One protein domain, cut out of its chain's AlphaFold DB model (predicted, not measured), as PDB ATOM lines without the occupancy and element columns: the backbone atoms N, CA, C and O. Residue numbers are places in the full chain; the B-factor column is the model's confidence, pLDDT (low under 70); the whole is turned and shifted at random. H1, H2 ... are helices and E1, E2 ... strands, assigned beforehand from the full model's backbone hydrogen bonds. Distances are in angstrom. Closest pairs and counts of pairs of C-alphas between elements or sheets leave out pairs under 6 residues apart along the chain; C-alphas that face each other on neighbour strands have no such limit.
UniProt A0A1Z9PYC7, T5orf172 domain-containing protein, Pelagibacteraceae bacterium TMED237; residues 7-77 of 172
ATOM      1  N   ILE A   7      34.978  77.874  46.778       85.62
ATOM      2  CA  ILE A   7      34.426  77.330  48.021       85.62
ATOM      3  C   ILE A   7      33.070  76.703  47.709       85.62
ATOM      4  O   ILE A   7      32.226  77.314  47.057       85.62
ATOM      5  N   ARG A   8      32.876  75.465  48.155       86.19
ATOM      6  CA  ARG A   8      31.615  74.732  48.028       86.19
ATOM      7  C   ARG A   8      30.703  75.028  49.216       86.19
ATOM      8  O   ARG A   8      31.164  75.453  50.270       86.19
ATOM      9  N   THR A   9      29.411  74.764  49.062       81.75
ATOM     10  CA  THR A   9      28.375  74.970  50.091       81.75
ATOM     11  C   THR A   9      28.650  74.245  51.415       81.75
ATOM     12  O   THR A   9      28.193  74.697  52.457       81.75
ATOM     13  N   ASP A  10      29.443  73.170  51.408       79.12
ATOM     14  CA  ASP A  10      29.902  72.461  52.612       79.12
ATOM     15  C   ASP A  10      31.160  73.078  53.261       79.12
ATOM     16  O   ASP A  10      31.766  72.477  54.149       79.12
ATOM     17  N   GLY A  11      31.591  74.257  52.799       79.56
ATOM     18  CA  GLY A  11      32.744  74.989  53.322       79.56
ATOM     19  C   GLY A  11      34.105  74.433  52.889       79.56
ATOM     20  O   GLY A  11      35.135  74.883  53.395       79.56
ATOM     21  N   LYS A  12      34.153  73.459  51.969       84.19
ATOM     22  CA  LYS A  12      35.418  72.953  51.417       84.19
ATOM     23  C   LYS A  12      35.931  73.847  50.293       84.19
ATOM     24  O   LYS A  12      35.159  74.308  49.457       84.19
ATOM     25  N   ARG A  13      37.250  74.032  50.234       85.75
ATOM     26  CA  ARG A  13      37.949  74.788  49.188       85.75
ATOM     27  C   ARG A  13      38.573  73.850  48.166       85.75
ATOM     28  O   ARG A  13      39.207  72.862  48.532       85.75
ATOM     29  N   TRP A  14      38.414  74.171  46.890       85.44
ATOM     30  CA  TRP A  14      39.066  73.470  45.791       85.44
ATOM     31  C   TRP A  14      40.553  73.844  45.725       85.44
ATOM     32  O   TRP A  14      40.885  75.025  45.591       85.44
ATOM     33  N   ASP A  15      41.448  72.856  45.822       83.06
ATOM     34  CA  ASP A  15      42.909  73.056  45.754       83.06
ATOM     35  C   ASP A  15      43.490  72.920  44.331       83.06
ATOM     36  O   ASP A  15      44.701  73.006  44.147       83.06
ATOM     37  N   GLY A  16      42.634  72.709  43.324       83.56
ATOM     38  CA  GLY A  16      43.031  72.408  41.944       83.56
ATOM     39  C   GLY A  16      43.026  70.913  41.605       83.56
ATOM     40  O   GLY A  16      43.100  70.567  40.430       83.56
ATOM     41  N   ARG A  17      42.907  70.025  42.602       84.56
ATOM     42  CA  ARG A  17      42.810  68.565  42.415       84.56
ATOM     43  C   ARG A  17      41.666  67.932  43.206       84.56
ATOM     44  O   ARG A  17      41.047  66.989  42.730       84.56
ATOM     45  N   GLN A  18      41.404  68.410  44.419       86.25
ATOM     46  CA  GLN A  18      40.383  67.872  45.311       86.25
ATOM     47  C   GLN A  18      39.796  68.944  46.237       86.25
ATOM     48  O   GLN A  18      40.365  70.013  46.467       86.25
ATOM     49  N   TRP A  19      38.640  68.632  46.816       83.88
ATOM     50  CA  TRP A  19      37.996  69.466  47.825       83.88
ATOM     51  C   TRP A  19      38.650  69.257  49.190       83.88
ATOM     52  O   TRP A  19      38.584  68.166  49.764       83.88
ATOM     53  N   ARG A  20      39.258  70.310  49.734       81.19
ATOM     54  CA  ARG A  20      39.924  70.305  51.038       81.19
ATOM     55  C   ARG A  20      39.075  71.004  52.080       81.19
ATOM     56  O   ARG A  20      38.465  72.037  51.821       81.19
ATOM     57  N   THR A  21      39.066  70.448  53.281       82.88
ATOM     58  CA  THR A  21      38.522  71.151  54.438       82.88
ATOM     59  C   THR A  21      39.343  72.410  54.696       82.88
ATOM     60  O   THR A  21      40.553  72.381  54.505       82.88
ATOM     61  N   MET A  22      38.704  73.499  55.121       82.31
ATOM     62  CA  MET A  22      39.394  74.732  55.497       82.31
ATOM     63  C   MET A  22      39.562  74.843  57.014       82.31
ATOM     64  O   MET A  22      38.713  74.396  57.790       82.31
ATOM     65  N   GLY A  23      40.658  75.470  57.420       82.00
ATOM     66  CA  GLY A  23      40.968  75.805  58.801       82.00
ATOM     67  C   GLY A  23      42.321  76.504  58.886       82.00
ATOM     68  O   GLY A  23      43.095  76.506  57.924       82.00
ATOM     69  N   VAL A  24      42.600  77.106  60.035       83.19
ATOM     70  CA  VAL A  24      43.910  77.689  60.339       83.19
ATOM     71  C   VAL A  24      44.756  76.608  60.996       83.19
ATOM     72  O   VAL A  24      44.301  75.931  61.918       83.19
ATOM     73  N   ASN A  25      45.978  76.398  60.502       85.19
ATOM     74  CA  ASN A  25      46.870  75.403  61.095       85.19
ATOM     75  C   ASN A  25      47.078  75.688  62.588       85.19
ATOM     76  O   ASN A  25      47.293  76.829  62.981       85.19
ATOM     77  N   HIS A  26      47.048  74.624  63.391       87.50
ATOM     78  CA  HIS A  26      47.175  74.649  64.850       87.50
ATOM     79  C   HIS A  26      46.008  75.301  65.594       87.50
ATOM     80  O   HIS A  26      46.078  75.463  66.808       87.50
ATOM     81  N   GLN A  27      44.912  75.624  64.913       87.50
ATOM     82  CA  GLN A  27      43.723  76.123  65.586       87.50
ATOM     83  C   GLN A  27      42.808  74.964  65.988       87.50
ATOM     84  O   GLN A  27      42.505  74.086  65.171       87.50
ATOM     85  N   MET A  28      42.360  74.974  67.245       85.38
ATOM     86  CA  MET A  28      41.329  74.063  67.731       85.38
ATOM     87  C   MET A  28      39.943  74.686  67.563       85.38
ATOM     88  O   MET A  28      39.724  75.851  67.897       85.38
ATOM     89  N   ASP A  29      39.004  73.905  67.036       81.38
ATOM     90  CA  ASP A  29      37.608  74.306  66.915       81.38
ATOM     91  C   ASP A  29      36.807  74.046  68.207       81.38
ATOM     92  O   ASP A  29      37.277  73.428  69.163       81.38
ATOM     93  N   SER A  30      35.545  74.475  68.220       71.75
ATOM     94  CA  SER A  30      34.633  74.321  69.364       71.75
ATOM     95  C   SER A  30      34.202  72.876  69.667       71.75
ATOM     96  O   SER A  30      33.389  72.645  70.573       71.75
ATOM     97  N   ARG A  31      34.649  71.908  68.859       72.81
ATOM     98  CA  ARG A  31      34.422  70.468  69.042       72.81
ATOM     99  C   ARG A  31      35.651  69.776  69.638       72.81
ATOM    100  O   ARG A  31      35.586  68.572  69.862       72.81
ATOM    101  N   GLY A  32      36.745  70.498  69.887       74.31
ATOM    102  CA  GLY A  32      37.997  69.915  70.375       74.31
ATOM    103  C   GLY A  32      38.894  69.350  69.268       74.31
ATOM    104  O   GLY A  32      39.808  68.576  69.553       74.31
ATOM    105  N   MET A  33      38.636  69.694  68.001       82.88
ATOM    106  CA  MET A  33      39.400  69.194  66.857       82.88
ATOM    107  C   MET A  33      40.408  70.235  66.380       82.88
ATOM    108  O   MET A  33      40.059  71.383  66.120       82.88
ATOM    109  N   VAL A  34      41.662  69.818  66.206       86.62
ATOM    110  CA  VAL A  34      42.768  70.662  65.746       86.62
ATOM    111  C   VAL A  34      42.903  70.558  64.235       86.62
ATOM    112  O   VAL A  34      43.069  69.461  63.698       86.62
ATOM    113  N   TYR A  35      42.872  71.685  63.531       89.38
ATOM    114  CA  TYR A  35      43.203  71.702  62.112       89.38
ATOM    115  C   TYR A  35      44.725  71.658  61.929       89.38
ATOM    116  O   TYR A  35      45.450  72.564  62.335       89.38
ATOM    117  N   TYR A  36      45.233  70.579  61.336       88.00
ATOM    118  CA  TYR A  36      46.662  70.348  61.145       88.00
ATOM    119  C   TYR A  36      46.908  69.606  59.833       88.00
ATOM    120  O   TYR A  36      46.270  68.588  59.556       88.00
ATOM    121  N   THR A  37      47.858  70.077  59.021       85.00
ATOM    122  CA  THR A  37      48.234  69.445  57.735       85.00
ATOM    123  C   THR A  37      47.043  69.257  56.780       85.00
ATOM    124  O   THR A  37      46.897  68.232  56.116       85.00
ATOM    125  N   GLY A  38      46.144  70.247  56.729       81.81
ATOM    126  CA  GLY A  38      44.999  70.249  55.810       81.81
ATOM    127  C   GLY A  38      43.800  69.399  56.249       81.81
ATOM    128  O   GLY A  38      42.907  69.141  55.440       81.81
ATOM    129  N   LYS A  39      43.781  68.904  57.497       85.50
ATOM    130  CA  LYS A  39      42.699  68.070  58.045       85.50
ATOM    131  C   LYS A  39      42.436  68.397  59.516       85.50
ATOM    132  O   LYS A  39      43.366  68.680  60.262       85.50
ATOM    133  N   TYR A  40      41.182  68.272  59.952       87.25
ATOM    134  CA  TYR A  40      40.857  68.243  61.381       87.25
ATOM    135  C   TYR A  40      41.283  66.905  61.987       87.25
ATOM    136  O   TYR A  40      41.004  65.836  61.435       87.25
ATOM    137  N   ARG A  41      41.977  66.966  63.119       86.31
ATOM    138  CA  ARG A  41      42.534  65.836  63.865       86.31
ATOM    139  C   ARG A  41      42.181  65.982  65.341       86.31
ATOM    140  O   ARG A  41      41.940  67.089  65.809       86.31
ATOM    141  N   SER A  42      42.165  64.876  66.079       84.88
ATOM    142  CA  SER A  42      42.060  64.965  67.537       84.88
ATOM    143  C   SER A  42      43.301  65.649  68.111       84.88
ATOM    144  O   SER A  42      44.397  65.534  67.550       84.88
ATOM    145  N   LEU A  43      43.151  66.319  69.254       81.38
ATOM    146  CA  LEU A  43      44.280  66.913  69.971       81.38
ATOM    147  C   LEU A  43      45.376  65.873  70.271       81.38
ATOM    148  O   LEU A  43      46.553  66.133  70.044       81.38
ATOM    149  N   LYS A  44      44.985  64.651  70.658       80.00
ATOM    150  CA  LYS A  44      45.908  63.524  70.874       80.00
ATOM    151  C   LYS A  44      46.721  63.183  69.622       80.00
ATOM    152  O   LYS A  44      47.930  62.989  69.703       80.00
ATOM    153  N   PHE A  45      46.081  63.142  68.448       84.00
ATOM    154  CA  PHE A  45      46.790  62.922  67.185       84.00
ATOM    155  C   PHE A  45      47.751  64.072  66.876       84.00
ATOM    156  O   PHE A  45      48.866  63.818  66.430       84.00
ATOM    157  N   TYR A  46      47.334  65.319  67.101       86.56
ATOM    158  CA  TYR A  46      48.173  66.496  66.881       86.56
ATOM    159  C   TYR A  46      49.442  66.460  67.744       86.56
ATOM    160  O   TYR A  46      50.541  66.545  67.200       86.56
ATOM    161  N   LEU A  47      49.296  66.250  69.056       83.12
ATOM    162  CA  LEU A  47      50.417  66.194  70.001       83.12
ATOM    163  C   LEU A  47      51.356  65.015  69.722       83.12
ATOM    164  O   LEU A  47      52.570  65.160  69.813       83.12
ATOM    165  N   LYS A  48      50.814  63.862  69.308       82.00
ATOM    166  CA  LYS A  48      51.629  62.712  68.893       82.00
ATOM    167  C   LYS A  48      52.437  62.986  67.616       82.00
ATOM    168  O   LYS A  48      53.499  62.404  67.435       82.00
ATOM    169  N   ASN A  49      51.942  63.838  66.715       76.06
ATOM    170  CA  ASN A  49      52.519  64.050  65.382       76.06
ATOM    171  C   ASN A  49      53.153  65.439  65.226       76.06
ATOM    172  O   ASN A  49      52.675  66.259  64.436       76.06
ATOM    173  N   TRP A  50      54.251  65.678  65.952       75.12
ATOM    174  CA  TRP A  50      55.077  66.902  65.915       75.12
ATOM    175  C   TRP A  50      54.350  68.217  66.256       75.12
ATOM    176  O   TRP A  50      54.961  69.289  66.248       75.12
ATOM    177  N   GLY A  51      53.057  68.160  66.577       80.69
ATOM    178  CA  GLY A  51      52.307  69.280  67.114       80.69
ATOM    179  C   GLY A  51      52.806  69.654  68.504       80.69
ATOM    180  O   GLY A  51      53.175  68.791  69.295       80.69
ATOM    181  N   LYS A  52      52.822  70.952  68.812       81.00
ATOM    182  CA  LYS A  52      53.268  71.471  70.110       81.00
ATOM    183  C   LYS A  52      52.146  72.268  70.745       81.00
ATOM    184  O   LYS A  52      51.551  73.106  70.073       81.00
ATOM    185  N   MET A  53      51.918  72.071  72.043       78.62
ATOM    186  CA  MET A  53      50.875  72.799  72.770       78.62
ATOM    187  C   MET A  53      51.065  74.319  72.684       78.62
ATOM    188  O   MET A  53      50.112  75.036  72.413       78.62
ATOM    189  N   GLY A  54      52.308  74.805  72.767       75.94
ATOM    190  CA  GLY A  54      52.618  76.235  72.628       75.94
ATOM    191  C   GLY A  54      52.332  76.839  71.245       75.94
ATOM    192  O   GLY A  54      52.425  78.049  71.086       75.94
ATOM    193  N   ARG A  55      52.001  76.023  70.233       82.25
ATOM    194  CA  ARG A  55      51.534  76.492  68.916       82.25
ATOM    195  C   ARG A  55      50.016  76.401  68.761       82.25
ATOM    196  O   ARG A  55      49.502  76.873  67.751       82.25
ATOM    197  N   LEU A  56      49.317  75.759  69.697       82.94
ATOM    198  CA  LEU A  56      47.878  75.547  69.622       82.94
ATOM    199  C   LEU A  56      47.135  76.850  69.950       82.94
ATOM    200  O   LEU A  56      47.360  77.442  71.000       82.94
ATOM    201  N   VAL A  57      46.222  77.269  69.074       81.81
ATOM    202  CA  VAL A  57      45.383  78.461  69.272       81.81
ATOM    203  C   VAL A  57      43.941  78.041  69.553       81.81
ATOM    204  O   VAL A  57      43.367  77.229  68.821       81.81
ATOM    205  N   MET A  58      43.341  78.614  70.598       75.88
ATOM    206  CA  MET A  58      41.963  78.350  71.019       75.88
ATOM    207  C   MET A  58      41.183  79.667  71.088       75.88
ATOM    208  O   MET A  58      41.430  80.486  71.967       75.88
ATOM    209  N   ASN A  59      40.227  79.878  70.179       63.03
ATOM    210  CA  ASN A  59      39.534  81.173  70.063       63.03
ATOM    211  C   ASN A  59      38.378  81.369  71.066       63.03
ATOM    212  O   ASN A  59      37.811  82.452  71.128       63.03
ATOM    213  N   ALA A  60      38.033  80.340  71.848       62.91
ATOM    214  CA  ALA A  60      37.153  80.416  73.017       62.91
ATOM    215  C   ALA A  60      37.240  79.088  73.783       62.91
ATOM    216  O   ALA A  60      36.670  78.086  73.349       62.91
ATOM    217  N   VAL A  61      37.972  79.057  74.894       63.12
ATOM    218  CA  VAL A  61      38.113  77.845  75.710       63.12
ATOM    219  C   VAL A  61      36.827  77.630  76.509       63.12
ATOM    220  O   VAL A  61      36.525  78.403  77.415       63.12
ATOM    221  N   LYS A  62      36.048  76.588  76.197       64.62
ATOM    222  CA  LYS A  62      34.923  76.177  77.053       64.62
ATOM    223  C   LYS A  62      35.431  75.252  78.166       64.62
ATOM    224  O   LYS A  62      36.417  74.548  77.956       64.62
ATOM    225  N   PRO A  63      34.737  75.135  79.314       59.50
ATOM    226  CA  PRO A  63      35.135  74.208  80.384       59.50
ATOM    227  C   PRO A  63      35.324  72.757  79.910       59.50
ATOM    228  O   PRO A  63      36.246  72.062  80.331       59.50
ATOM    229  N   LYS A  64      34.499  72.313  78.952       63.47
ATOM    230  CA  LYS A  64      34.650  71.003  78.299       63.47
ATOM    231  C   LYS A  64      35.963  70.858  77.514       63.47
ATOM    232  O   LYS A  64      36.506  69.761  77.450       63.47
ATOM    233  N   ASP A  65      36.467  71.946  76.934       64.31
ATOM    234  CA  ASP A  65      37.689  71.963  76.131       64.31
ATOM    235  C   ASP A  65      38.914  71.891  77.046       64.31
ATOM    236  O   ASP A  65      39.878  71.209  76.708       64.31
ATOM    237  N   ILE A  66      38.829  72.497  78.240       68.94
ATOM    238  CA  ILE A  66      39.815  72.337  79.317       68.94
ATOM    239  C   ILE A  66      39.900  70.868  79.708       68.94
ATOM    240  O   ILE A  66      40.972  70.298  79.594       68.94
ATOM    241  N   LYS A  67      38.778  70.216  80.054       68.81
ATOM    242  CA  LYS A  67      38.772  68.790  80.434       68.81
ATOM    243  C   LYS A  67      39.443  67.903  79.378       68.81
ATOM    244  O   LYS A  67      40.278  67.075  79.721       68.81
ATOM    245  N   ILE A  68      39.115  68.095  78.097       66.62
ATOM    246  CA  ILE A  68      39.718  67.336  76.987       66.62
ATOM    247  C   ILE A  68      41.235  67.566  76.919       66.62
ATOM    248  O   ILE A  68      41.991  66.609  76.748       66.62
ATOM    249  N   LEU A  69      41.679  68.816  77.059       68.12
ATOM    250  CA  LEU A  69      43.093  69.191  77.094       68.12
ATOM    251  C   LEU A  69      43.832  68.561  78.263       68.12
ATOM    252  O   LEU A  69      44.873  67.941  78.057       68.12
ATOM    253  N   THR A  70      43.290  68.705  79.470       66.94
ATOM    254  CA  THR A  70      43.919  68.202  80.684       66.94
ATOM    255  C   THR A  70      44.025  66.685  80.615       66.94
ATOM    256  O   THR A  70      45.112  66.156  80.792       66.94
ATOM    257  N   THR A  71      42.952  65.978  80.242       65.94
ATOM    258  CA  THR A  71      42.991  64.520  80.060       65.94
ATOM    259  C   THR A  71      44.003  64.101  78.992       65.94
ATOM    260  O   THR A  71      44.738  63.146  79.207       65.94
ATOM    261  N   ALA A  72      44.090  64.806  77.859       65.94
ATOM    262  CA  ALA A  72      45.047  64.465  76.805       65.94
ATOM    263  C   ALA A  72      46.509  64.682  77.227       65.94
ATOM    264  O   ALA A  72      47.361  63.898  76.821       65.94
ATOM    265  N   LEU A  73      46.793  65.723  78.015       68.19
ATOM    266  CA  LEU A  73      48.114  65.970  78.597       68.19
ATOM    267  C   LEU A  73      48.450  64.926  79.669       68.19
ATOM    268  O   LEU A  73      49.535  64.358  79.642       68.19
ATOM    269  N   TYR A  74      47.501  64.610  80.551       65.56
ATOM    270  CA  TYR A  74      47.656  63.566  81.568       65.56
ATOM    271  C   TYR A  74      47.901  62.179  80.956       65.56
ATOM    272  O   TYR A  74      48.757  61.437  81.427       65.56
ATOM    273  N   ASP A  75      47.223  61.855  79.854       63.56
ATOM    274  CA  ASP A  75      47.432  60.624  79.083       63.56
ATOM    275  C   ASP A  75      48.845  60.516  78.476       63.56
ATOM    276  O   ASP A  75      49.247  59.415  78.098       63.56
ATOM    277  N   GLN A  76      49.572  61.631  78.308       67.06
ATOM    278  CA  GLN A  76      50.956  61.623  77.810       67.06
ATOM    279  C   GLN A  76      51.982  61.317  78.897       67.06
ATOM    280  O   GLN A  76      53.100  60.936  78.561       67.06
ATOM    281  N   HIS A  77      51.626  61.487  80.168       75.75
ATOM    282  CA  HIS A  77      52.492  61.090  81.266       75.75
ATOM    283  C   HIS A  77      52.326  59.596  81.511       75.75
ATOM    284  O   HIS A  77      51.199  59.109  81.603       75.75
TER     285      HIS A  77
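This is residues 7 to 77 of the 172 residues of the protein "T5orf172 domain-containing protein" of Pelagibacteraceae bacterium TMED237 (UniProt A0A1Z9PYC7). With little regular structure, this domain is an elongated row: a looped stretch, residues 7 to 20, at one end, the small hairpin E1 and E2 with short helix H1 in the middle, and helix H2 at the other end. The printed part has 71 residues, 26 in named elements, in order E1, E2, H1, H2; the class is mixed and the sheet antiparallel. It is only just compact, close to loose, with radius of gyration of the C-alphas 13.4 A and spans 42 by 24 by 16 A.

Look first at residues 13 to 14, paired antiparallel with 19 to 20. Next, E1, residues 33 to 36, and E2, residues 39 to 42, form a hairpin at 133 degrees; N 34 and O 41 are 2.8 A apart, within hydrogen-bond range. H1, residues 43 to 48, comes closest to E1 at the C-alphas of Val 34 and Leu 43, 5.8 A. H2, residues 63 to 74, only just touches H1, with residues 69 to 72 alone and 3 pairs of C-alphas within 8 A, the closest Lys 44 and Ala 72, 6.1 A; they run the same way at a shallow tilt of 22 degrees. H2 is apart from E1 and E2. In H1 and H2 every O i to N i+4 pair is within hydrogen-bond range.

Find C-alpha 33 at (39.400, 69.194, 66.857), where E1 begins, 9.3 A long; E2 spans 10.0 A and H1 8.5 A. H2 runs 16.5 A to C-alpha 74 at (47.656, 63.566, 81.568).

The farthest C-alphas, Gly 16 and His 77, are 42.0 A apart. The printed part has no cut; the link from H1 to H2 is long, 14 residues. Residues 59 to 76 have pLDDT under 70 in this model.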